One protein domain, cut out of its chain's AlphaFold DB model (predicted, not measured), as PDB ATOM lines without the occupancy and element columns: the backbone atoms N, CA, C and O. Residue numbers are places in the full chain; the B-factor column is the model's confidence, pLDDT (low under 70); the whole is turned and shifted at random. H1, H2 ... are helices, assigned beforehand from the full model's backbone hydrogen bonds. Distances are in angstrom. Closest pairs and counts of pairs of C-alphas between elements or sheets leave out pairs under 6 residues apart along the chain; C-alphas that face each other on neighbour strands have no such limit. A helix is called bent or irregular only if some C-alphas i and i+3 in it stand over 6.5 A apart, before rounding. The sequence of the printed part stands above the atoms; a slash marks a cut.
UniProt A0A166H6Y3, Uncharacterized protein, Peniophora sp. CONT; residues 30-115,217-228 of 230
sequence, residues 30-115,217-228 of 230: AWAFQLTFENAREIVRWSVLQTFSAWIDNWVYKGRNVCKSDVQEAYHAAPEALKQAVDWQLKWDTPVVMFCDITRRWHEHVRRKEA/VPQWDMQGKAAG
ATOM      1  N   ALA A  30     -10.907  99.924  14.826       87.75
ATOM      2  CA  ALA A  30      -9.850  99.492  15.739       87.75
ATOM      3  C   ALA A  30      -9.696  97.967  15.735       87.75
ATOM      4  O   ALA A  30      -8.581  97.448  15.795       87.75
ATOM      5  N   TRP A  31     -10.808  97.239  15.614       87.12
ATOM      6  CA  TRP A  31     -10.766  95.784  15.487       87.12
ATOM      7  C   TRP A  31     -10.168  95.331  14.147       87.12
ATOM      8  O   TRP A  31      -9.298  94.463  14.126       87.12
ATOM      9  N   ALA A  32     -10.565  95.949  13.031       90.25
ATOM     10  CA  ALA A  32      -9.973  95.678  11.721       90.25
ATOM     11  C   ALA A  32      -8.463  95.965  11.722       90.25
ATOM     12  O   ALA A  32      -7.679  95.140  11.253       90.25
ATOM     13  N   PHE A  33      -8.053  97.080  12.333       93.25
ATOM     14  CA  PHE A  33      -6.648  97.406  12.540       93.25
ATOM     15  C   PHE A  33      -5.918  96.316  13.337       93.25
ATOM     16  O   PHE A  33      -4.864  95.866  12.892       93.25
ATOM     17  N   GLN A  34      -6.479  95.836  14.457       92.12
ATOM     18  CA  GLN A  34      -5.893  94.732  15.232       92.12
ATOM     19  C   GLN A  34      -5.650  93.505  14.348       92.12
ATOM     20  O   GLN A  34      -4.565  92.928  14.380       92.12
ATOM     21  N   LEU A  35      -6.638  93.107  13.541       90.31
ATOM     22  CA  LEU A  35      -6.497  91.960  12.643       90.31
ATOM     23  C   LEU A  35      -5.382  92.164  11.618       90.31
ATOM     24  O   LEU A  35      -4.578  91.260  11.390       90.31
ATOM     25  N   THR A  36      -5.327  93.333  10.981       93.50
ATOM     26  CA  THR A  36      -4.277  93.637  10.002       93.50
ATOM     27  C   THR A  36      -2.904  93.683  10.666       93.50
ATOM     28  O   THR A  36      -1.951  93.125  10.126       93.50
ATOM     29  N   PHE A  37      -2.810  94.283  11.853       94.50
ATOM     30  CA  PHE A  37      -1.592  94.332  12.647       94.50
ATOM     31  C   PHE A  37      -1.084  92.925  12.967       94.50
ATOM     32  O   PHE A  37       0.072  92.635  12.684       94.50
ATOM     33  N   GLU A  38      -1.929  92.029  13.483       91.94
ATOM     34  CA  GLU A  38      -1.529  90.657  13.836       91.94
ATOM     35  C   GLU A  38      -0.975  89.854  12.656       91.94
ATOM     36  O   GLU A  38      -0.054  89.056  12.838       91.94
ATOM     37  N   ASN A  39      -1.513  90.086  11.458       91.69
ATOM     38  CA  ASN A  39      -1.104  89.399  10.233       91.69
ATOM     39  C   ASN A  39       0.125  90.030   9.553       91.69
ATOM     40  O   ASN A  39       0.645  89.463   8.591       91.69
ATOM     41  N   ALA A  40       0.590  91.192  10.016       93.75
ATOM     42  CA  ALA A  40       1.748  91.861   9.440       93.75
ATOM     43  C   ALA A  40       3.069  91.205   9.873       93.75
ATOM     44  O   ALA A  40       3.185  90.594  10.943       93.75
ATOM     45  N   ARG A  41       4.114  91.392   9.054       93.44
ATOM     46  CA  ARG A  41       5.474  90.949   9.392       93.44
ATOM     47  C   ARG A  41       5.924  91.549  10.721       93.44
ATOM     48  O   ARG A  41       5.576  92.678  11.061       93.44
ATOM     49  N   GLU A  42       6.744  90.815  11.464       90.88
ATOM     50  CA  GLU A  42       7.179  91.207  12.814       90.88
ATOM     51  C   GLU A  42       7.892  92.554  12.833       90.88
ATOM     52  O   GLU A  42       7.567  93.404  13.657       90.88
ATOM     53  N   ILE A  43       8.764  92.802  11.856       93.44
ATOM     54  CA  ILE A  43       9.443  94.093  11.726       93.44
ATOM     55  C   ILE A  43       8.466  95.258  11.479       93.44
ATOM     56  O   ILE A  43       8.683  96.367  11.969       93.44
ATOM     57  N   VAL A  44       7.356  95.016  10.771       95.19
ATOM     58  CA  VAL A  44       6.316  96.026  10.534       95.19
ATOM     59  C   VAL A  44       5.511  96.257  11.805       95.19
ATOM     60  O   VAL A  44       5.377  97.409  12.222       95.19
ATOM     61  N   ARG A  45       5.068  95.186  12.479       94.88
ATOM     62  CA  ARG A  45       4.412  95.267  13.795       94.88
ATOM     63  C   ARG A  45       5.258  96.050  14.795       94.88
ATOM     64  O   ARG A  45       4.762  96.982  15.424       94.88
ATOM     65  N   TRP A  46       6.545  95.726  14.893       93.38
ATOM     66  CA  TRP A  46       7.489  96.449  15.737       93.38
ATOM     67  C   TRP A  46       7.535  97.939  15.375       93.38
ATOM     68  O   TRP A  46       7.373  98.782  16.254       93.38
ATOM     69  N   SER A  47       7.665  98.277  14.088       95.31
ATOM     70  CA  SER A  47       7.728  99.677  13.641       95.31
ATOM     71  C   SER A  47       6.438 100.469  13.908       95.31
ATOM     72  O   SER A  47       6.503 101.669  14.175       95.31
ATOM     73  N   VAL A  48       5.274  99.811  13.896       96.69
ATOM     74  CA  VAL A  48       3.983 100.407  14.280       96.69
ATOM     75  C   VAL A  48       3.970 100.738  15.775       96.69
ATOM     76  O   VAL A  48       3.633 101.859  16.151       96.69
ATOM     77  N   LEU A  49       4.415  99.812  16.633       95.00
ATOM     78  CA  LEU A  49       4.518 100.057  18.078       95.00
ATOM     79  C   LEU A  49       5.514 101.180  18.405       95.00
ATOM     80  O   LEU A  49       5.238 102.027  19.256       95.00
ATOM     81  N   GLN A  50       6.647 101.229  17.696       94.12
ATOM     82  CA  GLN A  50       7.598 102.336  17.822       94.12
ATOM     83  C   GLN A  50       6.994 103.665  17.353       94.12
ATOM     84  O   GLN A  50       7.212 104.685  17.997       94.12
ATOM     85  N   THR A  51       6.209 103.660  16.272       96.19
ATOM     86  CA  THR A  51       5.539 104.861  15.741       96.19
ATOM     87  C   THR A  51       4.519 105.424  16.724       96.19
ATOM     88  O   THR A  51       4.496 106.635  16.930       96.19
ATOM     89  N   PHE A  52       3.741 104.571  17.400       95.94
ATOM     90  CA  PHE A  52       2.907 105.019  18.518       95.94
ATOM     91  C   PHE A  52       3.764 105.765  19.556       95.94
ATOM     92  O   PHE A  52       3.543 106.949  19.817       95.94
ATOM     93  N   SER A  53       4.789 105.110  20.104       92.88
ATOM     94  CA  SER A  53       5.623 105.697  21.166       92.88
ATOM     95  C   SER A  53       6.318 107.003  20.741       92.88
ATOM     96  O   SER A  53       6.359 107.964  21.515       92.88
ATOM     97  N   ALA A  54       6.819 107.062  19.504       93.88
ATOM     98  CA  ALA A  54       7.628 108.159  18.976       93.88
ATOM     99  C   ALA A  54       6.827 109.349  18.417       93.88
ATOM    100  O   ALA A  54       7.435 110.356  18.044       93.88
ATOM    101  N   TRP A  55       5.493 109.262  18.342       96.19
ATOM    102  CA  TRP A  55       4.674 110.333  17.774       96.19
ATOM    103  C   TRP A  55       4.847 111.657  18.533       96.19
ATOM    104  O   TRP A  55       4.747 111.714  19.764       96.19
ATOM    105  N   ILE A  56       5.116 112.736  17.795       93.00
ATOM    106  CA  ILE A  56       5.513 114.022  18.372       93.00
ATOM    107  C   ILE A  56       4.329 114.804  18.938       93.00
ATOM    108  O   ILE A  56       4.498 115.507  19.937       93.00
ATOM    109  N   ASP A  57       3.137 114.680  18.355       90.50
ATOM    110  CA  ASP A  57       1.961 115.390  18.858       90.50
ATOM    111  C   ASP A  57       1.520 114.795  20.192       90.50
ATOM    112  O   ASP A  57       1.747 113.622  20.483       90.50
ATOM    113  N   ASN A  58       0.894 115.605  21.039       89.56
ATOM    114  CA  ASN A  58       0.426 115.122  22.332       89.56
ATOM    115  C   ASN A  58      -0.734 114.139  22.151       89.56
ATOM    116  O   ASN A  58      -1.751 114.465  21.545       89.56
ATOM    117  N   TRP A  59      -0.584 112.946  22.720       93.44
ATOM    118  CA  TRP A  59      -1.606 111.905  22.742       93.44
ATOM    119  C   TRP A  59      -1.365 110.959  23.934       93.44
ATOM    120  O   TRP A  59      -0.320 111.023  24.584       93.44
ATOM    121  N   VAL A  60      -2.338 110.103  24.255       91.19
ATOM    122  CA  VAL A  60      -2.420 109.395  25.553       91.19
ATOM    123  C   VAL A  60      -1.227 108.469  25.843       91.19
ATOM    124  O   VAL A  60      -0.819 108.349  27.001       91.19
ATOM    125  N   TYR A  61      -0.628 107.859  24.817       88.19
ATOM    126  CA  TYR A  61       0.503 106.932  24.973       88.19
ATOM    127  C   TYR A  61       1.836 107.489  24.454       88.19
ATOM    128  O   TYR A  61       2.785 106.733  24.251       88.19
ATOM    129  N   LYS A  62       1.950 108.809  24.275       90.31
ATOM    130  CA  LYS A  62       3.210 109.443  23.863       90.31
ATOM    131  C   LYS A  62       4.362 109.065  24.800       90.31
ATOM    132  O   LYS A  62       4.250 109.221  26.017       90.31
ATOM    133  N   GLY A  63       5.470 108.592  24.226       86.94
ATOM    134  CA  GLY A  63       6.660 108.156  24.961       86.94
ATOM    135  C   GLY A  63       6.454 106.913  25.835       86.94
ATOM    136  O   GLY A  63       7.330 106.585  26.635       86.94
ATOM    137  N   ARG A  64       5.304 106.235  25.725       88.88
ATOM    138  CA  ARG A  64       5.013 104.986  26.432       88.88
ATOM    139  C   ARG A  64       5.130 103.821  25.461       88.88
ATOM    140  O   ARG A  64       4.712 103.905  24.310       88.88
ATOM    141  N   ASN A  65       5.652 102.704  25.953       85.81
ATOM    142  CA  ASN A  65       5.662 101.466  25.189       85.81
ATOM    143  C   ASN A  65       4.238 100.910  25.128       85.81
ATOM    144  O   ASN A  65       3.665 100.563  26.159       85.81
ATOM    145  N   VAL A  66       3.673 100.843  23.923       86.94
ATOM    146  CA  VAL A  66       2.391 100.179  23.678       86.94
ATOM    147  C   VAL A  66       2.651  98.681  23.556       86.94
ATOM    148  O   VAL A  66       3.420  98.243  22.697       86.94
ATOM    149  N   CYS A  67       2.025  97.894  24.426       83.12
ATOM    150  CA  CYS A  67       2.074  96.440  24.354       83.12
ATOM    151  C   CYS A  67       1.152  95.928  23.242       83.12
ATOM    152  O   CYS A  67       0.124  96.527  22.935       83.12
ATOM    153  N   LYS A  68       1.481  94.762  22.679       78.12
ATOM    154  CA  LYS A  68       0.657  94.080  21.669       78.12
ATOM    155  C   LYS A  68      -0.796  93.880  22.122       78.12
ATOM    156  O   LYS A  68      -1.711  94.044  21.323       78.12
ATOM    157  N   SER A  69      -0.996  93.536  23.394       81.88
ATOM    158  CA  SER A  69      -2.320  93.328  23.995       81.88
ATOM    159  C   SER A  69      -3.207  94.569  23.967       81.88
ATOM    160  O   SER A  69      -4.427  94.429  23.982       81.88
ATOM    161  N   ASP A  70      -2.596  95.752  23.895       87.62
ATOM    162  CA  ASP A  70      -3.263  97.041  24.082       87.62
ATOM    163  C   ASP A  70      -3.329  97.823  22.762       87.62
ATOM    164  O   ASP A  70      -3.784  98.966  22.728       87.62
ATOM    165  N   VAL A  71      -2.870  97.233  21.650       91.25
ATOM    166  CA  VAL A  71      -2.705  97.953  20.382       91.25
ATOM    167  C   VAL A  71      -4.047  98.390  19.783       91.25
ATOM    168  O   VAL A  71      -4.130  99.470  19.202       91.25
ATOM    169  N   GLN A  72      -5.121  97.620  19.992       91.38
ATOM    170  CA  GLN A  72      -6.479  98.023  19.621       91.38
ATOM    171  C   GLN A  72      -6.936  99.280  20.378       91.38
ATOM    172  O   GLN A  72      -7.512 100.185  19.774       91.38
ATOM    173  N   GLU A  73      -6.675  99.355  21.686       90.81
ATOM    174  CA  GLU A  73      -7.034 100.508  22.522       90.81
ATOM    175  C   GLU A  73      -6.171 101.725  22.182       90.81
ATOM    176  O   GLU A  73      -6.695 102.822  21.974       90.81
ATOM    177  N   ALA A  74      -4.860 101.521  22.029       93.50
ATOM    178  CA  ALA A  74      -3.933 102.562  21.604       93.50
ATOM    179  C   ALA A  74      -4.332 103.140  20.239       93.50
ATOM    180  O   ALA A  74      -4.361 104.360  20.079       93.50
ATOM    181  N   TYR A  75      -4.705 102.286  19.280       94.94
ATOM    182  CA  TYR A  75      -5.226 102.731  17.993       94.94
ATOM    183  C   TYR A  75      -6.538 103.492  18.156       94.94
ATOM    184  O   TYR A  75      -6.670 104.577  17.602       94.94
ATOM    185  N   HIS A  76      -7.500 102.983  18.928       92.44
ATOM    186  CA  HIS A  76      -8.781 103.661  19.144       92.44
ATOM    187  C   HIS A  76      -8.590 105.088  19.693       92.44
ATOM    188  O   HIS A  76      -9.180 106.033  19.160       92.44
ATOM    189  N   ALA A  77      -7.694 105.247  20.673       92.19
ATOM    190  CA  ALA A  77      -7.350 106.520  21.307       92.19
ATOM    191  C   ALA A  77      -6.406 107.421  20.480       92.19
ATOM    192  O   ALA A  77      -6.179 108.575  20.853       92.19
ATOM    193  N   ALA A  78      -5.830 106.921  19.384       93.75
ATOM    194  CA  ALA A  78      -4.881 107.680  18.580       93.75
ATOM    195  C   ALA A  78      -5.561 108.836  17.817       93.75
ATOM    196  O   ALA A  78      -6.693 108.687  17.333       93.75
ATOM    197  N   PRO A  79      -4.870 109.982  17.653       94.50
ATOM    198  CA  PRO A  79      -5.324 111.036  16.754       94.50
ATOM    199  C   PRO A  79      -5.365 110.526  15.306       94.50
ATOM    200  O   PRO A  79      -4.614 109.625  14.930       94.50
ATOM    201  N   GLU A  80      -6.219 111.124  14.472       92.62
ATOM    202  CA  GLU A  80      -6.469 110.629  13.108       92.62
ATOM    203  C   GLU A  80      -5.196 110.564  12.252       92.62
ATOM    204  O   GLU A  80      -4.978 109.585  11.548       92.62
ATOM    205  N   ALA A  81      -4.307 111.551  12.367       93.50
ATOM    206  CA  ALA A  81      -3.027 111.556  11.661       93.50
ATOM    207  C   ALA A  81      -2.132 110.351  12.022       93.50
ATOM    208  O   ALA A  81      -1.502 109.755  11.148       93.50
ATOM    209  N   LEU A  82      -2.116 109.950  13.298       96.69
ATOM    210  CA  LEU A  82      -1.376 108.772  13.752       96.69
ATOM    211  C   LEU A  82      -2.044 107.483  13.256       96.69
ATOM    212  O   LEU A  82      -1.340 106.600  12.772       96.69
ATOM    213  N   LYS A  83      -3.384 107.402  13.283       96.38
ATOM    214  CA  LYS A  83      -4.138 106.282  12.681       96.38
ATOM    215  C   LYS A  83      -3.779 106.111  11.206       96.38
ATOM    216  O   LYS A  83      -3.399 105.024  10.791       96.38
ATOM    217  N   GLN A  84      -3.796 107.200  10.437       95.75
ATOM    218  CA  GLN A  84      -3.415 107.192   9.023       95.75
ATOM    219  C   GLN A  84      -1.962 106.748   8.800       95.75
ATOM    220  O   GLN A  84      -1.685 106.060   7.817       95.75
ATOM    221  N   ALA A  85      -1.032 107.123   9.684       97.44
ATOM    222  CA  ALA A  85       0.368 106.703   9.606       97.44
ATOM    223  C   ALA A  85       0.533 105.193   9.790       97.44
ATOM    224  O   ALA A  85       1.134 104.537   8.936       97.44
ATOM    225  N   VAL A  86      -0.060 104.625  10.839       97.62
ATOM    226  CA  VAL A  86       0.053 103.183  11.101       97.62
ATOM    227  C   VAL A  86      -0.759 102.348  10.106       97.62
ATOM    228  O   VAL A  86      -0.284 101.303   9.664       97.62
ATOM    229  N   ASP A  87      -1.920 102.838   9.656       97.69
ATOM    230  CA  ASP A  87      -2.696 102.218   8.574       97.69
ATOM    231  C   ASP A  87      -1.869 102.163   7.279       97.69
ATOM    232  O   ASP A  87      -1.876 101.158   6.565       97.69
ATOM    233  N   TRP A  88      -1.117 103.230   6.979       97.69
ATOM    234  CA  TRP A  88      -0.234 103.290   5.814       97.69
ATOM    235  C   TRP A  88       0.906 102.268   5.905       97.69
ATOM    236  O   TRP A  88       1.162 101.568   4.923       97.69
ATOM    237  N   GLN A  89       1.552 102.138   7.072       97.69
ATOM    238  CA  GLN A  89       2.616 101.147   7.292       97.69
ATOM    239  C   GLN A  89       2.116  99.724   7.035       97.69
ATOM    240  O   GLN A  89       2.786  98.953   6.351       97.69
ATOM    241  N   LEU A  90       0.929  99.396   7.554       97.50
ATOM    242  CA  LEU A  90       0.315  98.081   7.385       97.50
ATOM    243  C   LEU A  90      -0.110  97.831   5.937       97.50
ATOM    244  O   LEU A  90       0.202  96.782   5.376       97.50
ATOM    245  N   LYS A  91      -0.777  98.804   5.308       96.69
ATOM    246  CA  LYS A  91      -1.260  98.696   3.924       96.69
ATOM    247  C   LYS A  91      -0.137  98.394   2.934       96.69
ATOM    248  O   LYS A  91      -0.345  97.638   1.988       96.69
ATOM    249  N   TRP A  92       1.023  99.013   3.129       96.00
ATOM    250  CA  TRP A  92       2.172  98.868   2.238       96.00
ATOM    251  C   TRP A  92       3.255  97.945   2.791       96.00
ATOM    252  O   TRP A  92       4.348  97.911   2.230       96.00
ATOM    253  N   ASP A  93       2.975  97.234   3.888       95.31
ATOM    254  CA  ASP A  93       3.912  96.323   4.552       95.31
ATOM    255  C   ASP A  93       5.316  96.949   4.721       95.31
ATOM    256  O   ASP A  93       6.350  96.339   4.438       95.31
ATOM    257  N   THR A  94       5.351  98.223   5.126       95.00
ATOM    258  CA  THR A  94       6.564  99.050   5.131       95.00
ATOM    259  C   THR A  94       7.053  99.298   6.561       95.00
ATOM    260  O   THR A  94       6.386 100.006   7.320       95.00
ATOM    261  N   PRO A  95       8.228  98.761   6.947       94.81
ATOM    262  CA  PRO A  95       8.801  98.996   8.266       94.81
ATOM    263  C   PRO A  95       9.479 100.367   8.329       94.81
ATOM    264  O   PRO A  95      10.534 100.590   7.739       94.81
ATOM    265  N   VAL A  96       8.871 101.294   9.059       95.50
ATOM    266  CA  VAL A  96       9.392 102.649   9.270       95.50
ATOM    267  C   VAL A  96       8.878 103.192  10.594       95.50
ATOM    268  O   VAL A  96       7.725 102.977  10.937       95.50
ATOM    269  N   VAL A  97       9.712 103.910  11.344       94.44
ATOM    270  CA  VAL A  97       9.255 104.645  12.528       94.44
ATOM    271  C   VAL A  97       8.912 106.071  12.112       94.44
ATOM    272  O   VAL A  97       9.783 106.810  11.647       94.44
ATOM    273  N   MET A  98       7.640 106.446  12.236       95.19
ATOM    274  CA  MET A  98       7.165 107.795  11.921       95.19
ATOM    275  C   MET A  98       6.999 108.615  13.200       95.19
ATOM    276  O   MET A  98       6.626 108.089  14.243       95.19
ATOM    277  N   PHE A  99       7.274 109.914  13.115       93.62
ATOM    278  CA  PHE A  99       7.166 110.834  14.254       93.62
ATOM    279  C   PHE A  99       6.061 111.878  14.065       93.62
ATOM    280  O   PHE A  99       5.609 112.458  15.045       93.62
ATOM    281  N   CYS A 100       5.609 112.121  12.833       92.44
ATOM    282  CA  CYS A 100       4.466 112.977  12.526       92.44
ATOM    283  C   CYS A 100       3.872 112.641  11.145       92.44
ATOM    284  O   CYS A 100       4.443 111.854  10.381       92.44
ATOM    285  N   ASP A 101       2.740 113.267  10.795       92.56
ATOM    286  CA  ASP A 101       2.041 113.019   9.520       92.56
ATOM    287  C   ASP A 101       2.894 113.388   8.302       92.56
ATOM    288  O   ASP A 101       2.827 112.741   7.257       92.56
ATOM    289  N   ILE A 102       3.756 114.395   8.452       90.69
ATOM    290  CA  ILE A 102       4.677 114.819   7.399       90.69
ATOM    291  C   ILE A 102       5.564 113.639   6.976       90.69
ATOM    292  O   ILE A 102       5.737 113.413   5.780       90.69
ATOM    293  N   THR A 103       6.063 112.823   7.915       91.62
ATOM    294  CA  THR A 103       6.852 111.626   7.582       91.62
ATOM    295  C   THR A 103       6.056 110.669   6.694       91.62
ATOM    296  O   THR A 103       6.558 110.249   5.652       91.62
ATOM    297  N   ARG A 104       4.799 110.373   7.048       95.06
ATOM    298  CA  ARG A 104       3.915 109.511   6.245       95.06
ATOM    299  C   ARG A 104       3.730 110.060   4.831       95.06
ATOM    300  O   ARG A 104       3.844 109.306   3.864       95.06
ATOM    301  N   ARG A 105       3.460 111.362   4.699       94.75
ATOM    302  CA  ARG A 105       3.256 112.025   3.399       94.75
ATOM    303  C   ARG A 105       4.479 111.904   2.493       94.75
ATOM    304  O   ARG A 105       4.315 111.610   1.312       94.75
ATOM    305  N   TRP A 106       5.690 112.021   3.039       92.69
ATOM    306  CA  TRP A 106       6.919 111.835   2.257       92.69
ATOM    307  C   TRP A 106       7.130 110.409   1.783       92.69
ATOM    308  O   TRP A 106       7.478 110.196   0.623       92.69
ATOM    309  N   HIS A 107       6.894 109.433   2.657       94.81
ATOM    310  CA  HIS A 107       6.972 108.029   2.263       94.81
ATOM    311  C   HIS A 107       5.944 107.708   1.169       94.81
ATOM    312  O   HIS A 107       6.285 107.049   0.188       94.81
ATOM    313  N   GLU A 108       4.723 108.247   1.257       95.25
ATOM    314  CA  GLU A 108       3.720 108.108   0.194       95.25
ATOM    315  C   GLU A 108       4.133 108.816  -1.107       95.25
ATOM    316  O   GLU A 108       3.947 108.248  -2.184       95.25
ATOM    317  N   HIS A 109       4.719 110.014  -1.031       93.44
ATOM    318  CA  HIS A 109       5.229 110.740  -2.199       93.44
ATOM    319  C   HIS A 109       6.293 109.935  -2.947       93.44
ATOM    320  O   HIS A 109       6.180 109.722  -4.158       93.44
ATOM    321  N   VAL A 110       7.308 109.449  -2.222       93.00
ATOM    322  CA  VAL A 110       8.386 108.632  -2.796       93.00
ATOM    323  C   VAL A 110       7.812 107.350  -3.390       93.00
ATOM    324  O   VAL A 110       8.071 107.058  -4.556       93.00
ATOM    325  N   ARG A 111       6.934 106.648  -2.661       94.50
ATOM    326  CA  ARG A 111       6.270 105.433  -3.153       94.50
ATOM    327  C   ARG A 111       5.493 105.684  -4.451       94.50
ATOM    328  O   ARG A 111       5.593 104.894  -5.390       94.50
ATOM    329  N   ARG A 112       4.713 106.771  -4.537       94.00
ATOM    330  CA  ARG A 112       3.963 107.128  -5.758       94.00
ATOM    331  C   ARG A 112       4.893 107.440  -6.925       94.00
ATOM    332  O   ARG A 112       4.584 107.033  -8.048       94.00
ATOM    333  N   LYS A 113       6.011 108.132  -6.672       92.12
ATOM    334  CA  LYS A 113       7.032 108.424  -7.688       92.12
ATOM    335  C   LYS A 113       7.703 107.161  -8.209       92.12
ATOM    336  O   LYS A 113       7.755 106.976  -9.419       92.12
ATOM    337  N   GLU A 114       8.145 106.279  -7.319       92.44
ATOM    338  CA  GLU A 114       8.763 104.995  -7.681       92.44
ATOM    339  C   GLU A 114       7.800 104.096  -8.465       92.44
ATOM    340  O   GLU A 114       8.204 103.421  -9.406       92.44
ATOM    341  N   ALA A 115       6.508 104.140  -8.129       93.50
ATOM    342  CA  ALA A 115       5.465 103.426  -8.860       93.50
ATOM    343  C   ALA A 115       5.058 104.094 -10.192       93.50
ATOM    344  O   ALA A 115       4.206 103.555 -10.895       93.50
ATOM    345  N   VAL A 217      16.367  99.436   8.434       91.50
ATOM    346  CA  VAL A 217      15.522  98.233   8.514       91.50
ATOM    347  C   VAL A 217      16.326  96.934   8.671       91.50
ATOM    348  O   VAL A 217      15.971  96.142   9.547       91.50
ATOM    349  N   PRO A 218      17.418  96.682   7.915       91.44
ATOM    350  CA  PRO A 218      18.203  95.456   8.085       91.44
ATOM    351  C   PRO A 218      18.833  95.337   9.476       91.44
ATOM    352  O   PRO A 218      18.912  94.243  10.033       91.44
ATOM    353  N   GLN A 219      19.268  96.462  10.051       90.44
ATOM    354  CA  GLN A 219      19.834  96.489  11.397       90.44
ATOM    355  C   GLN A 219      18.763  96.176  12.445       90.44
ATOM    356  O   GLN A 219      19.017  95.375  13.343       90.44
ATOM    357  N   TRP A 220      17.570  96.763  12.320       91.12
ATOM    358  CA  TRP A 220      16.448  96.474  13.215       91.12
ATOM    359  C   TRP A 220      16.017  95.009  13.146       91.12
ATOM    360  O   TRP A 220      15.811  94.389  14.185       91.12
ATOM    361  N   ASP A 221      15.942  94.435  11.942       88.69
ATOM    362  CA  ASP A 221      15.598  93.022  11.759       88.69
ATOM    363  C   ASP A 221      16.635  92.091  12.406       88.69
ATOM    364  O   ASP A 221      16.282  91.153  13.121       88.69
ATOM    365  N   MET A 222      17.926  92.388  12.230       89.69
ATOM    366  CA  MET A 222      19.007  91.638  12.872       89.69
ATOM    367  C   MET A 222      18.952  91.738  14.402       89.69
ATOM    368  O   MET A 222      19.104  90.729  15.090       89.69
ATOM    369  N   GLN A 223      18.743  92.943  14.937       87.25
ATOM    370  CA  GLN A 223      18.671  93.177  16.379       87.25
ATOM    371  C   GLN A 223      17.453  92.502  17.006       87.25
ATOM    372  O   GLN A 223      17.585  91.900  18.070       87.25
ATOM    373  N   GLY A 224      16.300  92.549  16.336       83.44
ATOM    374  CA  GLY A 224      15.107  91.834  16.767       83.44
ATOM    375  C   GLY A 224      15.360  90.337  16.858       83.44
ATOM    376  O   GLY A 224      15.209  89.767  17.935       83.44
ATOM    377  N   LYS A 225      15.887  89.726  15.793       85.19
ATOM    378  CA  LYS A 225      16.244  88.298  15.793       85.19
ATOM    379  C   LYS A 225      17.231  87.926  16.898       85.19
ATOM    380  O   LYS A 225      17.034  86.949  17.615       85.19
ATOM    381  N   ALA A 226      18.284  88.725  17.081       84.75
ATOM    382  CA  ALA A 226      19.297  88.483  18.109       84.75
ATOM    383  C   ALA A 226      18.736  88.590  19.538       84.75
ATOM    384  O   ALA A 226      19.142  87.833  20.419       84.75
ATOM    385  N   ALA A 227      17.795  89.508  19.766       79.50
ATOM    386  CA  ALA A 227      17.112  89.674  21.044       79.50
ATOM    387  C   ALA A 227      16.009  88.625  21.278       79.50
ATOM    388  O   ALA A 227      15.348  88.660  22.314       79.50
ATOM    389  N   GLY A 228      15.784  87.717  20.322       78.38
ATOM    390  CA  GLY A 228      14.641  86.814  20.343       78.38
ATOM    391  C   GLY A 228      13.314  87.563  20.274       78.38
ATOM    392  O   GLY A 228      12.350  87.008  20.774       78.38
TER     393      GLY A 228
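AT A GLANCE: This is residues 30 to 115 and 217 to 228 of the 230 residues of an uncharacterized protein of Peniophora sp. CONT (UniProt A0A166H6Y3). H2 and H4 run side by side, opposite ways, as the core, with H1 and H3 together along one side. The longest helix, H5, reaches outward from H4, and H6 meets H2 at residue 43. The 98 printed residues have six named helices, H1 to H6 in order, and no named strand: all helix, compact, radius of gyration of the C-alphas 13.0 A, spans 34 by 33 by 24 A.

HOW THE PARTS SIT: H5, residues 101 to 114, touches H4, residues 80 to 91, closest at C-alphas 104 and 85, 5.6 A. H4 touches H2, residues 42 to 54, at a shallow tilt of 13 degrees, closest at C-alphas 86 and 48, 5.8 A. H1, residues 30 to 39, touches H3, residues 68 to 77, closest at C-alphas 30 and 72, 5.3 A. H6, residues 217 to 226, only just touches H2, with 3 pairs of C-alphas within 8 A, closest 221 and 43, 6.2 A. O i to N i+4 pairs are within hydrogen-bond range throughout, except in irregular H3, 4 of 6, where C-alphas 69 and 72 are 7.6 A apart.

IN THESE COORDINATES: H1 begins at C-alpha 30 (-9.850, 99.492, 15.739); H6 ends at C-alpha 226 (19.297, 88.483, 18.109). H5 measures 20.1 A.

THE WHOLE: Residues 116 to 216 are not printed, a gap of 20.7 A between C-alphas 115 and 217. The H2 to H3 link is long. No printed residue is under 70 in pLDDT.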